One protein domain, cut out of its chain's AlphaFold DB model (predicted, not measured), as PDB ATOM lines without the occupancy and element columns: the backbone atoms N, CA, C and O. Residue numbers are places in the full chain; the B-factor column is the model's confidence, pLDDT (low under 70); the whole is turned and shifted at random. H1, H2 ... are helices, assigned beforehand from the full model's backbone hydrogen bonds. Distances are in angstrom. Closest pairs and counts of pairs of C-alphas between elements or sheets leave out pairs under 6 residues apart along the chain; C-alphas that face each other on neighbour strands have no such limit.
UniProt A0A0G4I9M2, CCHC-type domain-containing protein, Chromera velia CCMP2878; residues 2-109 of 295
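Overview. This is residues 2 to 109 of the 295 residues of the protein "CCHC-type domain-containing protein" of Chromera velia CCMP2878 (UniProt A0A0G4I9M2). One long straight helix, H4, sticks out as an arm from a small head, in which the three short helices H1, H2 and H3 gather near its first part. Residues 79 to 109 of H4 stand free and make most of the length. The printed part has 108 residues, with named helices in the order H1, H2, H3, H4 and no named strand: all helix. The whole is extended, with a radius of gyration of the C-alphas of 23.3 A and spans of 85 by 28 by 17 A.

Arrangement. H1, residues 12 to 26, only just touches H4, residues 60 to 109, with 3 pairs of C-alphas within 8 A. H1 touches H4 with residues 12 to 13 alone, and H4 touches H1 with residues 68 to 71 alone; the closest C-alphas of the two, those of Tyr 12 and Gly 68, are 6.3 A apart. H2, residues 32 to 41, is close to H1 but not clearly touching. H2 touches residues 60 to 63 of H4, at a shallow tilt of 23 degrees, the same way; the closest C-alphas are those of Ile 36 and Trp 60, 6.7 A. H3, residues 45 to 53, touches residues 67 to 71 of H4, at a steep tilt of 53 degrees, opposite ways; the closest C-alphas are those of Leu 47 and Leu 70, 6.8 A. H1 and H3 are apart. H4 is the hub, touching three helices. Each O i to N i+4 pair is within hydrogen-bond range in H1, H3 and H4, and 3 of 6 in H2.

Along the chain. H1 begins at C-alpha 12 (27.420, 8.101, -25.392) and is 20.8 A long. H2 measures 15.0 A and H3 12.6 A. H4 runs 73.4 A, to C-alpha 109 (17.077, 63.264, -48.301).

Size, cuts and confidence. The farthest C-alphas, of Asn 29 and Ala 109, are 84.8 A apart. The printed part has no cut and no long link. Residues 2 to 3, 32 to 33, 54 to 58 and 88 have pLDDT under 70.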
ATOM      1  N   ALA A   2      14.368  -4.539 -26.767       49.66
ATOM      2  CA  ALA A   2      14.215  -3.089 -26.884       49.66
ATOM      3  C   ALA A   2      15.313  -2.592 -27.834       49.66
ATOM      4  O   ALA A   2      16.474  -2.966 -27.652       49.66
ATOM      5  N   ASP A   3      14.933  -1.853 -28.873       64.56
ATOM      6  CA  ASP A   3      15.852  -1.325 -29.879       64.56
ATOM      7  C   ASP A   3      16.680  -0.202 -29.246       64.56
ATOM      8  O   ASP A   3      16.395   0.982 -29.403       64.56
ATOM      9  N   VAL A   4      17.674  -0.577 -28.438       76.56
ATOM     10  CA  VAL A   4      18.641   0.361 -27.867       76.56
ATOM     11  C   VAL A   4      19.491   0.859 -29.029       76.56
ATOM     12  O   VAL A   4      20.365   0.140 -29.505       76.56
ATOM     13  N   GLN A   5      19.186   2.059 -29.515       85.56
ATOM     14  CA  GLN A   5      19.901   2.727 -30.598       85.56
ATOM     15  C   GLN A   5      20.543   4.011 -30.080       85.56
ATOM     16  O   GLN A   5      19.932   4.746 -29.307       85.56
ATOM     17  N   LEU A   6      21.773   4.275 -30.516       87.69
ATOM     18  CA  LEU A   6      22.453   5.537 -30.252       87.69
ATOM     19  C   LEU A   6      21.978   6.573 -31.270       87.69
ATOM     20  O   LEU A   6      22.103   6.337 -32.472       87.69
ATOM     21  N   ASN A   7      21.519   7.740 -30.818       87.00
ATOM     22  CA  ASN A   7      21.284   8.895 -31.684       87.00
ATOM     23  C   ASN A   7      22.400   9.928 -31.540       87.00
ATOM     24  O   ASN A   7      23.113   9.984 -30.544       87.00
ATOM     25  N   LEU A   8      22.528  10.813 -32.532       83.25
ATOM     26  CA  LEU A   8      23.568  11.845 -32.559       83.25
ATOM     27  C   LEU A   8      23.518  12.804 -31.352       83.25
ATOM     28  O   LEU A   8      24.551  13.346 -30.966       83.25
ATOM     29  N   GLY A   9      22.333  13.041 -30.787       83.31
ATOM     30  CA  GLY A   9      22.132  13.940 -29.646       83.31
ATOM     31  C   GLY A   9      22.285  13.284 -28.276       83.31
ATOM     32  O   GLY A   9      22.274  14.005 -27.280       83.31
ATOM     33  N   ASP A  10      22.419  11.960 -28.227       87.31
ATOM     34  CA  ASP A  10      22.416  11.213 -26.974       87.31
ATOM     35  C   ASP A  10      23.774  11.297 -26.267       87.31
ATOM     36  O   ASP A  10      24.804  11.628 -26.862       87.31
ATOM     37  N   ASP A  11      23.769  11.000 -24.968       88.56
ATOM     38  CA  ASP A  11      25.001  10.797 -24.216       88.56
ATOM     39  C   ASP A  11      25.539   9.390 -24.497       88.56
ATOM     40  O   ASP A  11      24.875   8.379 -24.249       88.56
ATOM     41  N   TYR A  12      26.759   9.341 -25.026       89.38
ATOM     42  CA  TYR A  12      27.420   8.101 -25.392       89.38
ATOM     43  C   TYR A  12      27.668   7.191 -24.186       89.38
ATOM     44  O   TYR A  12      27.460   5.982 -24.291       89.38
ATOM     45  N   ASP A  13      28.088   7.746 -23.049       88.31
ATOM     46  CA  ASP A  13      28.444   6.930 -21.888       88.31
ATOM     47  C   ASP A  13      27.182   6.301 -21.276       88.31
ATOM     48  O   ASP A  13      27.150   5.096 -21.018       88.31
ATOM     49  N   ALA A  14      26.094   7.075 -21.186       89.19
ATOM     50  CA  ALA A  14      24.788   6.580 -20.752       89.19
ATOM     51  C   ALA A  14      24.215   5.509 -21.701       89.19
ATOM     52  O   ALA A  14      23.633   4.517 -21.254       89.19
ATOM     53  N   PHE A  15      24.403   5.674 -23.016       89.81
ATOM     54  CA  PHE A  15      24.024   4.661 -24.002       89.81
ATOM     55  C   PHE A  15      24.797   3.355 -23.799       89.81
ATOM     56  O   PHE A  15      24.197   2.281 -23.829       89.81
ATOM     57  N   VAL A  16      26.113   3.425 -23.576       88.00
ATOM     58  CA  VAL A  16      26.943   2.231 -23.366       88.00
ATOM     59  C   VAL A  16      26.518   1.484 -22.105       88.00
ATOM     60  O   VAL A  16      26.407   0.259 -22.156       88.00
ATOM     61  N   GLU A  17      26.258   2.185 -21.000       88.06
ATOM     62  CA  GLU A  17      25.769   1.564 -19.761       88.06
ATOM     63  C   GLU A  17      24.419   0.869 -19.980       88.06
ATOM     64  O   GLU A  17      24.292  -0.330 -19.726       88.06
ATOM     65  N   CYS A  18      23.455   1.575 -20.576       87.50
ATOM     66  CA  CYS A  18      22.135   1.026 -20.888       87.50
ATOM     67  C   CYS A  18      22.218  -0.190 -21.828       87.50
ATOM     68  O   CYS A  18      21.583  -1.220 -21.592       87.50
ATOM     69  N   PHE A  19      23.045  -0.114 -22.876       86.88
ATOM     70  CA  PHE A  19      23.259  -1.220 -23.805       86.88
ATOM     71  C   PHE A  19      23.849  -2.439 -23.094       86.88
ATOM     72  O   PHE A  19      23.395  -3.561 -23.316       86.88
ATOM     73  N   VAL A  20      24.858  -2.240 -22.241       83.94
ATOM     74  CA  VAL A  20      25.502  -3.331 -21.504       83.94
ATOM     75  C   VAL A  20      24.512  -3.999 -20.554       83.94
ATOM     76  O   VAL A  20      24.446  -5.229 -20.549       83.94
ATOM     77  N   ASP A  21      23.711  -3.229 -19.822       84.62
ATOM     78  CA  ASP A  21      22.721  -3.764 -18.885       84.62
ATOM     79  C   ASP A  21      21.632  -4.568 -19.601       84.62
ATOM     80  O   ASP A  21      21.377  -5.725 -19.250       84.62
ATOM     81  N   VAL A  22      21.046  -4.009 -20.666       84.06
ATOM     82  CA  VAL A  22      20.014  -4.687 -21.468       84.06
ATOM     83  C   VAL A  22      20.579  -5.937 -22.145       84.06
ATOM     84  O   VAL A  22      19.934  -6.989 -22.168       84.06
ATOM     85  N   TYR A  23      21.805  -5.862 -22.667       80.38
ATOM     86  CA  TYR A  23      22.439  -6.995 -23.328       80.38
ATOM     87  C   TYR A  23      22.795  -8.115 -22.341       80.38
ATOM     88  O   TYR A  23      22.577  -9.285 -22.660       80.38
ATOM     89  N   ILE A  24      23.326  -7.790 -21.153       77.69
ATOM     90  CA  ILE A  24      23.651  -8.777 -20.106       77.69
ATOM     91  C   ILE A  24      22.380  -9.454 -19.597       77.69
ATOM     92  O   ILE A  24      22.368 -10.677 -19.474       77.69
ATOM     93  N   GLN A  25      21.309  -8.690 -19.350       78.31
ATOM     94  CA  GLN A  25      20.019  -9.248 -18.933       78.31
ATOM     95  C   GLN A  25      19.456 -10.218 -19.978       78.31
ATOM     96  O   GLN A  25      18.953 -11.283 -19.625       78.31
ATOM     97  N   ALA A  26      19.572  -9.881 -21.264       76.38
ATOM     98  CA  ALA A  26      19.077 -10.728 -22.342       76.38
ATOM     99  C   ALA A  26      19.998 -11.921 -22.664       76.38
ATOM    100  O   ALA A  26      19.530 -12.927 -23.195       76.38
ATOM    101  N   ASN A  27      21.303 -11.821 -22.384       76.44
ATOM    102  CA  ASN A  27      22.305 -12.820 -22.771       76.44
ATOM    103  C   ASN A  27      23.401 -13.004 -21.696       76.44
ATOM    104  O   ASN A  27      24.573 -12.696 -21.951       76.44
ATOM    105  N   PRO A  28      23.075 -13.564 -20.517       74.31
ATOM    106  CA  PRO A  28      24.017 -13.667 -19.397       74.31
ATOM    107  C   PRO A  28      25.244 -14.550 -19.695       74.31
ATOM    108  O   PRO A  28      26.323 -14.298 -19.166       74.31
ATOM    109  N   ASN A  29      25.113 -15.535 -20.593       75.50
ATOM    110  CA  ASN A  29      26.168 -16.510 -20.906       75.50
ATOM    111  C   ASN A  29      26.936 -16.228 -22.215       75.50
ATOM    112  O   ASN A  29      27.806 -17.014 -22.590       75.50
ATOM    113  N   ARG A  30      26.632 -15.140 -22.944       72.88
ATOM    114  CA  ARG A  30      27.311 -14.841 -24.222       72.88
ATOM    115  C   ARG A  30      28.700 -14.239 -24.028       72.88
ATOM    116  O   ARG A  30      28.940 -13.430 -23.125       72.88
ATOM    117  N   ARG A  31      29.610 -14.587 -24.945       70.00
ATOM    118  CA  ARG A  31      30.984 -14.067 -24.968       70.00
ATOM    119  C   ARG A  31      30.979 -12.570 -25.287       70.00
ATOM    120  O   ARG A  31      30.110 -12.082 -26.001       70.00
ATOM    121  N   ARG A  32      31.976 -11.826 -24.787       69.81
ATOM    122  CA  ARG A  32      32.113 -10.376 -25.054       69.81
ATOM    123  C   ARG A  32      32.197 -10.051 -26.550       69.81
ATOM    124  O   ARG A  32      31.649  -9.042 -26.970       69.81
ATOM    125  N   ASN A  33      32.806 -10.925 -27.347       68.06
ATOM    126  CA  ASN A  33      32.941 -10.718 -28.791       68.06
ATOM    127  C   ASN A  33      31.594 -10.781 -29.521       68.06
ATOM    128  O   ASN A  33      31.393 -10.054 -30.485       68.06
ATOM    129  N   ASP A  34      30.626 -11.540 -29.004       71.56
ATOM    130  CA  ASP A  34      29.273 -11.576 -29.568       71.56
ATOM    131  C   ASP A  34      28.521 -10.250 -29.353       71.56
ATOM    132  O   ASP A  34      27.536  -9.966 -30.036       71.56
ATOM    133  N   ARG A  35      28.988  -9.424 -28.405       76.25
ATOM    134  CA  ARG A  35      28.440  -8.088 -28.123       76.25
ATOM    135  C   ARG A  35      28.879  -7.070 -29.163       76.25
ATOM    136  O   ARG A  35      28.146  -6.120 -29.393       76.25
ATOM    137  N   ILE A  36      30.040  -7.273 -29.794       78.31
ATOM    138  CA  ILE A  36      30.621  -6.341 -30.771       78.31
ATOM    139  C   ILE A  36      29.661  -6.148 -31.945       78.31
ATOM    140  O   ILE A  36      29.292  -5.017 -32.248       78.31
ATOM    141  N   SER A  37      29.187  -7.238 -32.550       79.44
ATOM    142  CA  SER A  37      28.268  -7.162 -33.690       79.44
ATOM    143  C   SER A  37      26.934  -6.514 -33.314       79.44
ATOM    144  O   SER A  37      26.445  -5.647 -34.031       79.44
ATOM    145  N   SER A  38      26.357  -6.883 -32.164       82.81
ATOM    146  CA  SER A  38      25.109  -6.272 -31.689       82.81
ATOM    147  C   SER A  38      25.271  -4.790 -31.352       82.81
ATOM    148  O   SER A  38      24.368  -4.010 -31.626       82.81
ATOM    149  N   PHE A  39      26.418  -4.395 -30.799       85.31
ATOM    150  CA  PHE A  39      26.725  -3.004 -30.486       85.31
ATOM    151  C   PHE A  39      26.898  -2.170 -31.749       85.31
ATOM    152  O   PHE A  39      26.322  -1.097 -31.838       85.31
ATOM    153  N   ILE A  40      27.615  -2.680 -32.756       83.25
ATOM    154  CA  ILE A  40      27.772  -2.005 -34.053       83.25
ATOM    155  C   ILE A  40      26.410  -1.793 -34.729       83.25
ATOM    156  O   ILE A  40      26.170  -0.731 -35.295       83.25
ATOM    157  N   ASN A  41      25.501  -2.766 -34.627       84.50
ATOM    158  CA  ASN A  41      24.149  -2.658 -35.185       84.50
ATOM    159  C   ASN A  41      23.249  -1.657 -34.439       84.50
ATOM    160  O   ASN A  41      22.243  -1.225 -34.992       84.50
ATOM    161  N   ALA A  42      23.592  -1.301 -33.200       86.12
ATOM    162  CA  ALA A  42      22.890  -0.290 -32.410       86.12
ATOM    163  C   ALA A  42      23.356   1.147 -32.719       86.12
ATOM    164  O   ALA A  42      22.774   2.108 -32.214       86.12
ATOM    165  N   LEU A  43      24.411   1.316 -33.521       88.25
ATOM    166  CA  LEU A  43      24.920   2.628 -33.920       88.25
ATOM    167  C   LEU A  43      24.177   3.159 -35.146       88.25
ATOM    168  O   LEU A  43      23.733   2.397 -36.005       88.25
ATOM    169  N   TYR A  44      24.115   4.485 -35.271       86.00
ATOM    170  CA  TYR A  44      23.603   5.123 -36.480       86.00
ATOM    171  C   TYR A  44      24.535   4.899 -37.694       86.00
ATOM    172  O   TYR A  44      25.746   4.704 -37.517       86.00
ATOM    173  N   PRO A  45      23.996   4.929 -38.930       82.56
ATOM    174  CA  PRO A  45      24.707   4.508 -40.140       82.56
ATOM    175  C   PRO A  45      26.050   5.209 -40.352       82.56
ATOM    176  O   PRO A  45      27.039   4.554 -40.667       82.56
ATOM    177  N   GLU A  46      26.125   6.517 -40.093       83.94
ATOM    178  CA  GLU A  46      27.345   7.299 -40.313       83.94
ATOM    179  C   GLU A  46      28.505   6.861 -39.407       83.94
ATOM    180  O   GLU A  46      29.668   6.950 -39.796       83.94
ATOM    181  N   LEU A  47      28.209   6.385 -38.193       84.88
ATOM    182  CA  LEU A  47      29.225   5.798 -37.318       84.88
ATOM    183  C   LEU A  47      29.660   4.431 -37.828       84.88
ATOM    184  O   LEU A  47      30.849   4.130 -37.827       84.88
ATOM    185  N   ARG A  48      28.702   3.610 -38.258       83.19
ATOM    186  CA  ARG A  48      28.963   2.258 -38.748       83.19
ATOM    187  C   ARG A  48      29.869   2.271 -39.978       83.19
ATOM    188  O   ARG A  48      30.837   1.520 -40.013       83.19
ATOM    189  N   GLU A  49      29.617   3.169 -40.923       83.31
ATOM    190  CA  GLU A  49      30.465   3.361 -42.105       83.31
ATOM    191  C   GLU A  49      31.896   3.780 -41.731       83.31
ATOM    192  O   GLU A  49      32.859   3.216 -42.251       83.31
ATOM    193  N   GLU A  50      32.063   4.724 -40.791       81.38
ATOM    194  CA  GLU A  50      33.400   5.138 -40.328       81.38
ATOM    195  C   GLU A  50      34.156   3.996 -39.626       81.38
ATOM    196  O   GLU A  50      35.379   3.914 -39.739       81.38
ATOM    197  N   LEU A  51      33.449   3.095 -38.939       83.12
ATOM    198  CA  LEU A  51      34.036   1.922 -38.280       83.12
ATOM    199  C   LEU A  51      34.388   0.799 -39.270       83.12
ATOM    200  O   LEU A  51      35.381   0.098 -39.073       83.12
ATOM    201  N   GLU A  52      33.602   0.616 -40.334       75.56
ATOM    202  CA  GLU A  52      33.844  -0.408 -41.362       75.56
ATOM    203  C   GLU A  52      35.112  -0.121 -42.184       75.56
ATOM    204  O   GLU A  52      35.827  -1.050 -42.562       75.56
ATOM    205  N   ILE A  53      35.442   1.157 -42.399       73.81
ATOM    206  CA  ILE A  53      36.641   1.588 -43.141       73.81
ATOM    207  C   ILE A  53      37.942   1.291 -42.369       73.81
ATOM    208  O   ILE A  53      38.992   1.098 -42.980       73.81
ATOM    209  N   GLU A  54      37.903   1.244 -41.035       68.81
ATOM    210  CA  GLU A  54      39.110   1.195 -40.195       68.81
ATOM    211  C   GLU A  54      39.621  -0.221 -39.865       68.81
ATOM    212  O   GLU A  54      40.734  -0.340 -39.363       68.81
ATOM    213  N   GLN A  55      38.867  -1.272 -40.223       64.44
ATOM    214  CA  GLN A  55      39.130  -2.707 -39.985       64.44
ATOM    215  C   GLN A  55      39.365  -3.171 -38.517       64.44
ATOM    216  O   GLN A  55      40.246  -2.712 -37.798       64.44
ATOM    217  N   ILE A  56      38.578  -4.199 -38.146       62.09
ATOM    218  CA  ILE A  56      38.666  -5.205 -37.058       62.09
ATOM    219  C   ILE A  56      39.017  -4.706 -35.645       62.09
ATOM    220  O   ILE A  56      40.154  -4.773 -35.180       62.09
ATOM    221  N   TYR A  57      37.975  -4.372 -34.883       65.75
ATOM    222  CA  TYR A  57      38.052  -4.297 -33.424       65.75
ATOM    223  C   TYR A  57      38.041  -5.715 -32.839       65.75
ATOM    224  O   TYR A  57      37.033  -6.416 -32.908       65.75
ATOM    225  N   THR A  58      39.163  -6.146 -32.267       66.00
ATOM    226  CA  THR A  58      39.266  -7.426 -31.541       66.00
ATOM    227  C   THR A  58      38.918  -7.287 -30.061       66.00
ATOM    228  O   THR A  58      38.598  -8.281 -29.412       66.00
ATOM    229  N   ASP A  59      38.948  -6.059 -29.539       78.31
ATOM    230  CA  ASP A  59      38.702  -5.739 -28.138       78.31
ATOM    231  C   ASP A  59      37.502  -4.795 -27.953       78.31
ATOM    232  O   ASP A  59      37.336  -3.788 -28.648       78.31
ATOM    233  N   TRP A  60      36.678  -5.110 -26.953       81.62
ATOM    234  CA  TRP A  60      35.494  -4.342 -26.575       81.62
ATOM    235  C   TRP A  60      35.849  -2.938 -26.072       81.62
ATOM    236  O   TRP A  60      35.160  -1.968 -26.391       81.62
ATOM    237  N   ASP A  61      36.936  -2.792 -25.309       83.81
ATOM    238  CA  ASP A  61      37.335  -1.488 -24.771       83.81
ATOM    239  C   ASP A  61      37.966  -0.590 -25.844       83.81
ATOM    240  O   ASP A  61      37.810   0.636 -25.812       83.81
ATOM    241  N   GLN A  62      38.656  -1.177 -26.823       84.88
ATOM    242  CA  GLN A  62      39.102  -0.467 -28.021       84.88
ATOM    243  C   GLN A  62      37.916   0.041 -28.851       84.88
ATOM    244  O   GLN A  62      37.892   1.223 -29.204       84.88
ATOM    245  N   LEU A  63      36.917  -0.814 -29.103       86.56
ATOM    246  CA  LEU A  63      35.699  -0.438 -29.822       86.56
ATOM    247  C   LEU A  63      34.975   0.711 -29.114       86.56
ATOM    248  O   LEU A  63      34.725   1.744 -29.732       86.56
ATOM    249  N   LYS A  64      34.715   0.586 -27.805       88.00
ATOM    250  CA  LYS A  64      34.035   1.634 -27.030       88.00
ATOM    251  C   LYS A  64      34.748   2.982 -27.118       88.00
ATOM    252  O   LYS A  64      34.104   4.007 -27.322       88.00
ATOM    253  N   ARG A  65      36.075   3.001 -26.976       88.12
ATOM    254  CA  ARG A  65      36.849   4.248 -27.082       88.12
ATOM    255  C   ARG A  65      36.772   4.840 -28.482       88.12
ATOM    256  O   ARG A  65      36.675   6.060 -28.624       88.12
ATOM    257  N   ARG A  66      36.799   3.993 -29.515       88.56
ATOM    258  CA  ARG A  66      36.728   4.467 -30.895       88.56
ATOM    259  C   ARG A  66      35.367   5.062 -31.223       88.56
ATOM    260  O   ARG A  66      35.316   6.176 -31.738       88.56
ATOM    261  N   VAL A  67      34.290   4.362 -30.877       90.00
ATOM    262  CA  VAL A  67      32.921   4.839 -31.101       90.00
ATOM    263  C   VAL A  67      32.674   6.142 -30.343       90.00
ATOM    264  O   VAL A  67      32.193   7.093 -30.949       90.00
ATOM    265  N   GLY A  68      33.114   6.250 -29.084       90.00
ATOM    266  CA  GLY A  68      32.999   7.495 -28.316       90.00
ATOM    267  C   GLY A  68      33.721   8.675 -28.977       90.00
ATOM    268  O   GLY A  68      33.163   9.765 -29.105       90.00
ATOM    269  N   TYR A  69      34.936   8.455 -29.490       90.25
ATOM    270  CA  TYR A  69      35.670   9.479 -30.240       90.25
ATOM    271  C   TYR A  69      34.929   9.923 -31.510       90.25
ATOM    272  O   TYR A  69      34.801  11.123 -31.776       90.25
ATOM    273  N   LEU A  70      34.447   8.968 -32.307       89.00
ATOM    274  CA  LEU A  70      33.746   9.259 -33.556       89.00
ATOM    275  C   LEU A  70      32.398   9.948 -33.303       89.00
ATOM    276  O   LEU A  70      32.040  10.890 -34.011       89.00
ATOM    277  N   HIS A  71      31.694   9.545 -32.250       91.00
ATOM    278  CA  HIS A  71      30.446  10.165 -31.836       91.00
ATOM    279  C   HIS A  71      30.660  11.631 -31.432       91.00
ATOM    280  O   HIS A  71      30.012  12.529 -31.972       91.00
ATOM    281  N   ALA A  72      31.665  11.909 -30.595       89.88
ATOM    282  CA  ALA A  72      32.034  13.273 -30.217       89.88
ATOM    283  C   ALA A  72      32.460  14.127 -31.429       89.88
ATOM    284  O   ALA A  72      32.109  15.308 -31.539       89.88
ATOM    285  N   LYS A  73      33.193  13.532 -32.378       90.38
ATOM    286  CA  LYS A  73      33.571  14.173 -33.647       90.38
ATOM    287  C   LYS A  73      32.334  14.565 -34.464       90.38
ATOM    288  O   LYS A  73      32.274  15.691 -34.966       90.38
ATOM    289  N   GLN A  74      31.342  13.681 -34.568       87.62
ATOM    290  CA  GLN A  74      30.093  13.955 -35.282       87.62
ATOM    291  C   GLN A  74      29.239  15.009 -34.564       87.62
ATOM    292  O   GLN A  74      28.781  15.958 -35.204       87.62
ATOM    293  N   GLN A  75      29.124  14.948 -33.234       87.81
ATOM    294  CA  GLN A  75      28.450  15.984 -32.444       87.81
ATOM    295  C   GLN A  75      29.088  17.362 -32.643       87.81
ATOM    296  O   GLN A  75      28.393  18.357 -32.860       87.81
ATOM    297  N   LYS A  76      30.423  17.440 -32.638       87.88
ATOM    298  CA  LYS A  76      31.146  18.693 -32.890       87.88
ATOM    299  C   LYS A  76      30.858  19.244 -34.288       87.88
ATOM    300  O   LYS A  76      30.654  20.449 -34.441       87.88
ATOM    301  N   LYS A  77      30.804  18.377 -35.303       86.44
ATOM    302  CA  LYS A  77      30.465  18.750 -36.685       86.44
ATOM    303  C   LYS A  77      29.024  19.250 -36.801       86.44
ATOM    304  O   LYS A  77      28.789  20.256 -37.469       86.44
ATOM    305  N   ALA A  78      28.077  18.598 -36.131       84.94
ATOM    306  CA  ALA A  78      26.680  19.022 -36.092       84.94
ATOM    307  C   ALA A  78      26.516  20.391 -35.413       84.94
ATOM    308  O   ALA A  78      25.904  21.291 -35.986       84.94
ATOM    309  N   ARG A  79      27.159  20.598 -34.257       83.06
ATOM    310  CA  ARG A  79      27.167  21.893 -33.549       83.06
ATOM    311  C   ARG A  79      27.770  23.011 -34.401       83.06
ATOM    312  O   ARG A  79      27.204  24.096 -34.472       83.06
ATOM    313  N   ALA A  80      28.875  22.740 -35.099       83.12
ATOM    314  CA  ALA A  80      29.500  23.712 -35.995       83.12
ATOM    315  C   ALA A  80      28.599  24.094 -37.182       83.12
ATOM    316  O   ALA A  80      28.585  25.252 -37.593       83.12
ATOM    317  N   ARG A  81      27.823  23.142 -37.721       82.00
ATOM    318  CA  ARG A  81      26.838  23.423 -38.777       82.00
ATOM    319  C   ARG A  81      25.723  24.333 -38.271       82.00
ATOM    320  O   ARG A  81      25.429  25.318 -38.933       82.00
ATOM    321  N   ILE A  82      25.162  24.044 -37.097       77.50
ATOM    322  CA  ILE A  82      24.096  24.859 -36.492       77.50
ATOM    323  C   ILE A  82      24.599  26.280 -36.207       77.50
ATOM    324  O   ILE A  82      23.963  27.244 -36.622       77.50
ATOM    325  N   ALA A  83      25.779  26.419 -35.597       77.06
ATOM    326  CA  ALA A  83      26.373  27.730 -35.326       77.06
ATOM    327  C   ALA A  83      26.668  28.518 -36.618       77.06
ATOM    328  O   ALA A  83      26.460  29.727 -36.680       77.06
ATOM    329  N   GLY A  84      27.125  27.833 -37.671       73.94
ATOM    330  CA  GLY A  84      27.378  28.451 -38.972       73.94
ATOM    331  C   GLY A  84      26.109  28.888 -39.710       73.94
ATOM    332  O   GLY A  84      26.170  29.840 -40.485       73.94
ATOM    333  N   VAL A  85      24.978  28.214 -39.483       74.50
ATOM    334  CA  VAL A  85      23.667  28.618 -40.015       74.50
ATOM    335  C   VAL A  85      23.147  29.838 -39.255       74.50
ATOM    336  O   VAL A  85      22.880  30.854 -39.884       74.50
ATOM    337  N   GLN A  86      23.164  29.806 -37.920       71.38
ATOM    338  CA  GLN A  86      22.736  30.935 -37.082       71.38
ATOM    339  C   GLN A  86      23.496  32.231 -37.404       71.38
ATOM    340  O   GLN A  86      22.885  33.276 -37.593       71.38
ATOM    341  N   GLN A  87      24.823  32.164 -37.574       70.00
ATOM    342  CA  GLN A  87      25.613  33.342 -37.956       70.00
ATOM    343  C   GLN A  87      25.272  33.895 -39.346       70.00
ATOM    344  O   GLN A  87      25.467  35.085 -39.597       70.00
ATOM    345  N   ARG A  88      24.832  33.048 -40.284       66.69
ATOM    346  CA  ARG A  88      24.415  33.503 -41.618       66.69
ATOM    347  C   ARG A  88      23.066  34.197 -41.543       66.69
ATOM    348  O   ARG A  88      22.953  35.289 -42.087       66.69
ATOM    349  N   ASP A  89      22.126  33.611 -40.815       77.88
ATOM    350  CA  ASP A  89      20.787  34.167 -40.636       77.88
ATOM    351  C   ASP A  89      20.858  35.538 -39.940       77.88
ATOM    352  O   ASP A  89      20.342  36.520 -40.467       77.88
ATOM    353  N   GLU A  90      21.622  35.662 -38.845       79.62
ATOM    354  CA  GLU A  90      21.838  36.943 -38.147       79.62
ATOM    355  C   GLU A  90      22.502  38.003 -39.039       79.62
ATOM    356  O   GLU A  90      22.147  39.186 -39.015       79.62
ATOM    357  N   ARG A  91      23.488  37.603 -39.851       81.94
ATOM    358  CA  ARG A  91      24.176  38.521 -40.767       81.94
ATOM    359  C   ARG A  91      23.244  39.003 -41.874       81.94
ATOM    360  O   ARG A  91      23.312  40.173 -42.257       81.94
ATOM    361  N   ASP A  92      22.416  38.115 -42.404       87.56
ATOM    362  CA  ASP A  92      21.496  38.430 -43.488       87.56
ATOM    363  C   ASP A  92      20.336  39.311 -42.967       87.56
ATOM    364  O   ASP A  92      19.979  40.293 -43.626       87.56
ATOM    365  N   GLU A  93      19.858  39.090 -41.734       88.75
ATOM    366  CA  GLU A  93      18.937  40.000 -41.033       88.75
ATOM    367  C   GLU A  93      19.548  41.392 -40.804       88.75
ATOM    368  O   GLU A  93      18.919  42.414 -41.100       88.75
ATOM    369  N   LEU A  94      20.799  41.463 -40.335       90.25
ATOM    370  CA  LEU A  94      21.501  42.734 -40.128       90.25
ATOM    371  C   LEU A  94      21.696  43.497 -41.451       90.25
ATOM    372  O   LEU A  94      21.558  44.725 -41.501       90.25
ATOM    373  N   ALA A  95      22.007  42.783 -42.537       90.62
ATOM    374  CA  ALA A  95      22.144  43.367 -43.868       90.62
ATOM    375  C   ALA A  95      20.812  43.940 -44.374       90.62
ATOM    376  O   ALA A  95      20.793  45.016 -44.979       90.62
ATOM    377  N   GLU A  96      19.700  43.263 -44.095       93.44
ATOM    378  CA  GLU A  96      18.364  43.725 -44.459       93.44
ATOM    379  C   GLU A  96      17.940  44.962 -43.652       93.44
ATOM    380  O   GLU A  96      17.458  45.945 -44.222       93.44
ATOM    381  N   LEU A  97      18.206  44.985 -42.341       94.31
ATOM    382  CA  LEU A  97      17.983  46.170 -41.505       94.31
ATOM    383  C   LEU A  97      18.789  47.375 -41.998       94.31
ATOM    384  O   LEU A  97      18.269  48.493 -42.055       94.31
ATOM    385  N   ARG A  98      20.040  47.153 -42.415       92.44
ATOM    386  CA  ARG A  98      20.889  48.219 -42.947       92.44
ATOM    387  C   ARG A  98      20.353  48.788 -44.260       92.44
ATOM    388  O   ARG A  98      20.286  50.006 -44.395       92.44
ATOM    389  N   LYS A  99      19.878  47.937 -45.175       95.31
ATOM    390  CA  LYS A  99      19.208  48.391 -46.406       95.31
ATOM    391  C   LYS A  99      17.970  49.234 -46.109       95.31
ATOM    392  O   LYS A  99      17.765  50.250 -46.768       95.31
ATOM    393  N   ARG A 100      17.154  48.847 -45.122       95.19
ATOM    394  CA  ARG A 100      15.970  49.628 -44.715       95.19
ATOM    395  C   ARG A 100      16.357  51.000 -44.169       95.19
ATOM    396  O   ARG A 100      15.717  51.989 -44.519       95.19
ATOM    397  N   LEU A 101      17.420  51.071 -43.370       94.38
ATOM    398  CA  LEU A 101      17.981  52.331 -42.874       94.38
ATOM    399  C   LEU A 101      18.470  53.230 -44.017       94.38
ATOM    400  O   LEU A 101      18.116  54.408 -44.061       94.38
ATOM    401  N   ASP A 102      19.215  52.671 -44.973       93.44
ATOM    402  CA  ASP A 102      19.703  53.413 -46.141       93.44
ATOM    403  C   ASP A 102      18.540  53.907 -47.022       93.44
ATOM    404  O   ASP A 102      18.541  55.050 -47.489       93.44
ATOM    405  N   GLN A 103      17.493  53.091 -47.195       93.31
ATOM    406  CA  GLN A 103      16.266  53.486 -47.895       93.31
ATOM    407  C   GLN A 103      15.528  54.619 -47.172       93.31
ATOM    408  O   GLN A 103      15.111  55.582 -47.818       93.31
ATOM    409  N   GLN A 104      15.394  54.556 -45.844       92.56
ATOM    410  CA  GLN A 104      14.793  55.634 -45.055       92.56
ATOM    411  C   GLN A 104      15.615  56.927 -45.145       92.56
ATOM    412  O   GLN A 104      15.050  58.004 -45.345       92.56
ATOM    413  N   ALA A 105      16.946  56.840 -45.075       89.81
ATOM    414  CA  ALA A 105      17.832  57.991 -45.232       89.81
ATOM    415  C   ALA A 105      17.683  58.646 -46.617       89.81
ATOM    416  O   ALA A 105      17.597  59.874 -46.717       89.81
ATOM    417  N   ALA A 106      17.578  57.841 -47.680       88.75
ATOM    418  CA  ALA A 106      17.337  58.325 -49.038       88.75
ATOM    419  C   ALA A 106      15.960  58.995 -49.188       88.75
ATOM    420  O   ALA A 106      15.856  60.051 -49.816       88.75
ATOM    421  N   GLN A 107      14.913  58.442 -48.566       88.50
ATOM    422  CA  GLN A 107      13.579  59.055 -48.541       88.50
ATOM    423  C   GLN A 107      13.593  60.416 -47.822       88.50
ATOM    424  O   GLN A 107      13.068  61.397 -48.351       88.50
ATOM    425  N   ILE A 108      14.264  60.521 -46.668       86.25
ATOM    426  CA  ILE A 108      14.424  61.786 -45.928       86.25
ATOM    427  C   ILE A 108      15.214  62.813 -46.757       86.25
ATOM    428  O   ILE A 108      14.841  63.990 -46.811       86.25
ATOM    429  N   ALA A 109      16.286  62.393 -47.432       83.25
ATOM    430  CA  ALA A 109      17.077  63.264 -48.301       83.25
ATOM    431  C   ALA A 109      16.267  63.771 -49.509       83.25
ATOM    432  O   ALA A 109      16.334  64.956 -49.840       83.25
TER     433      ALA A 109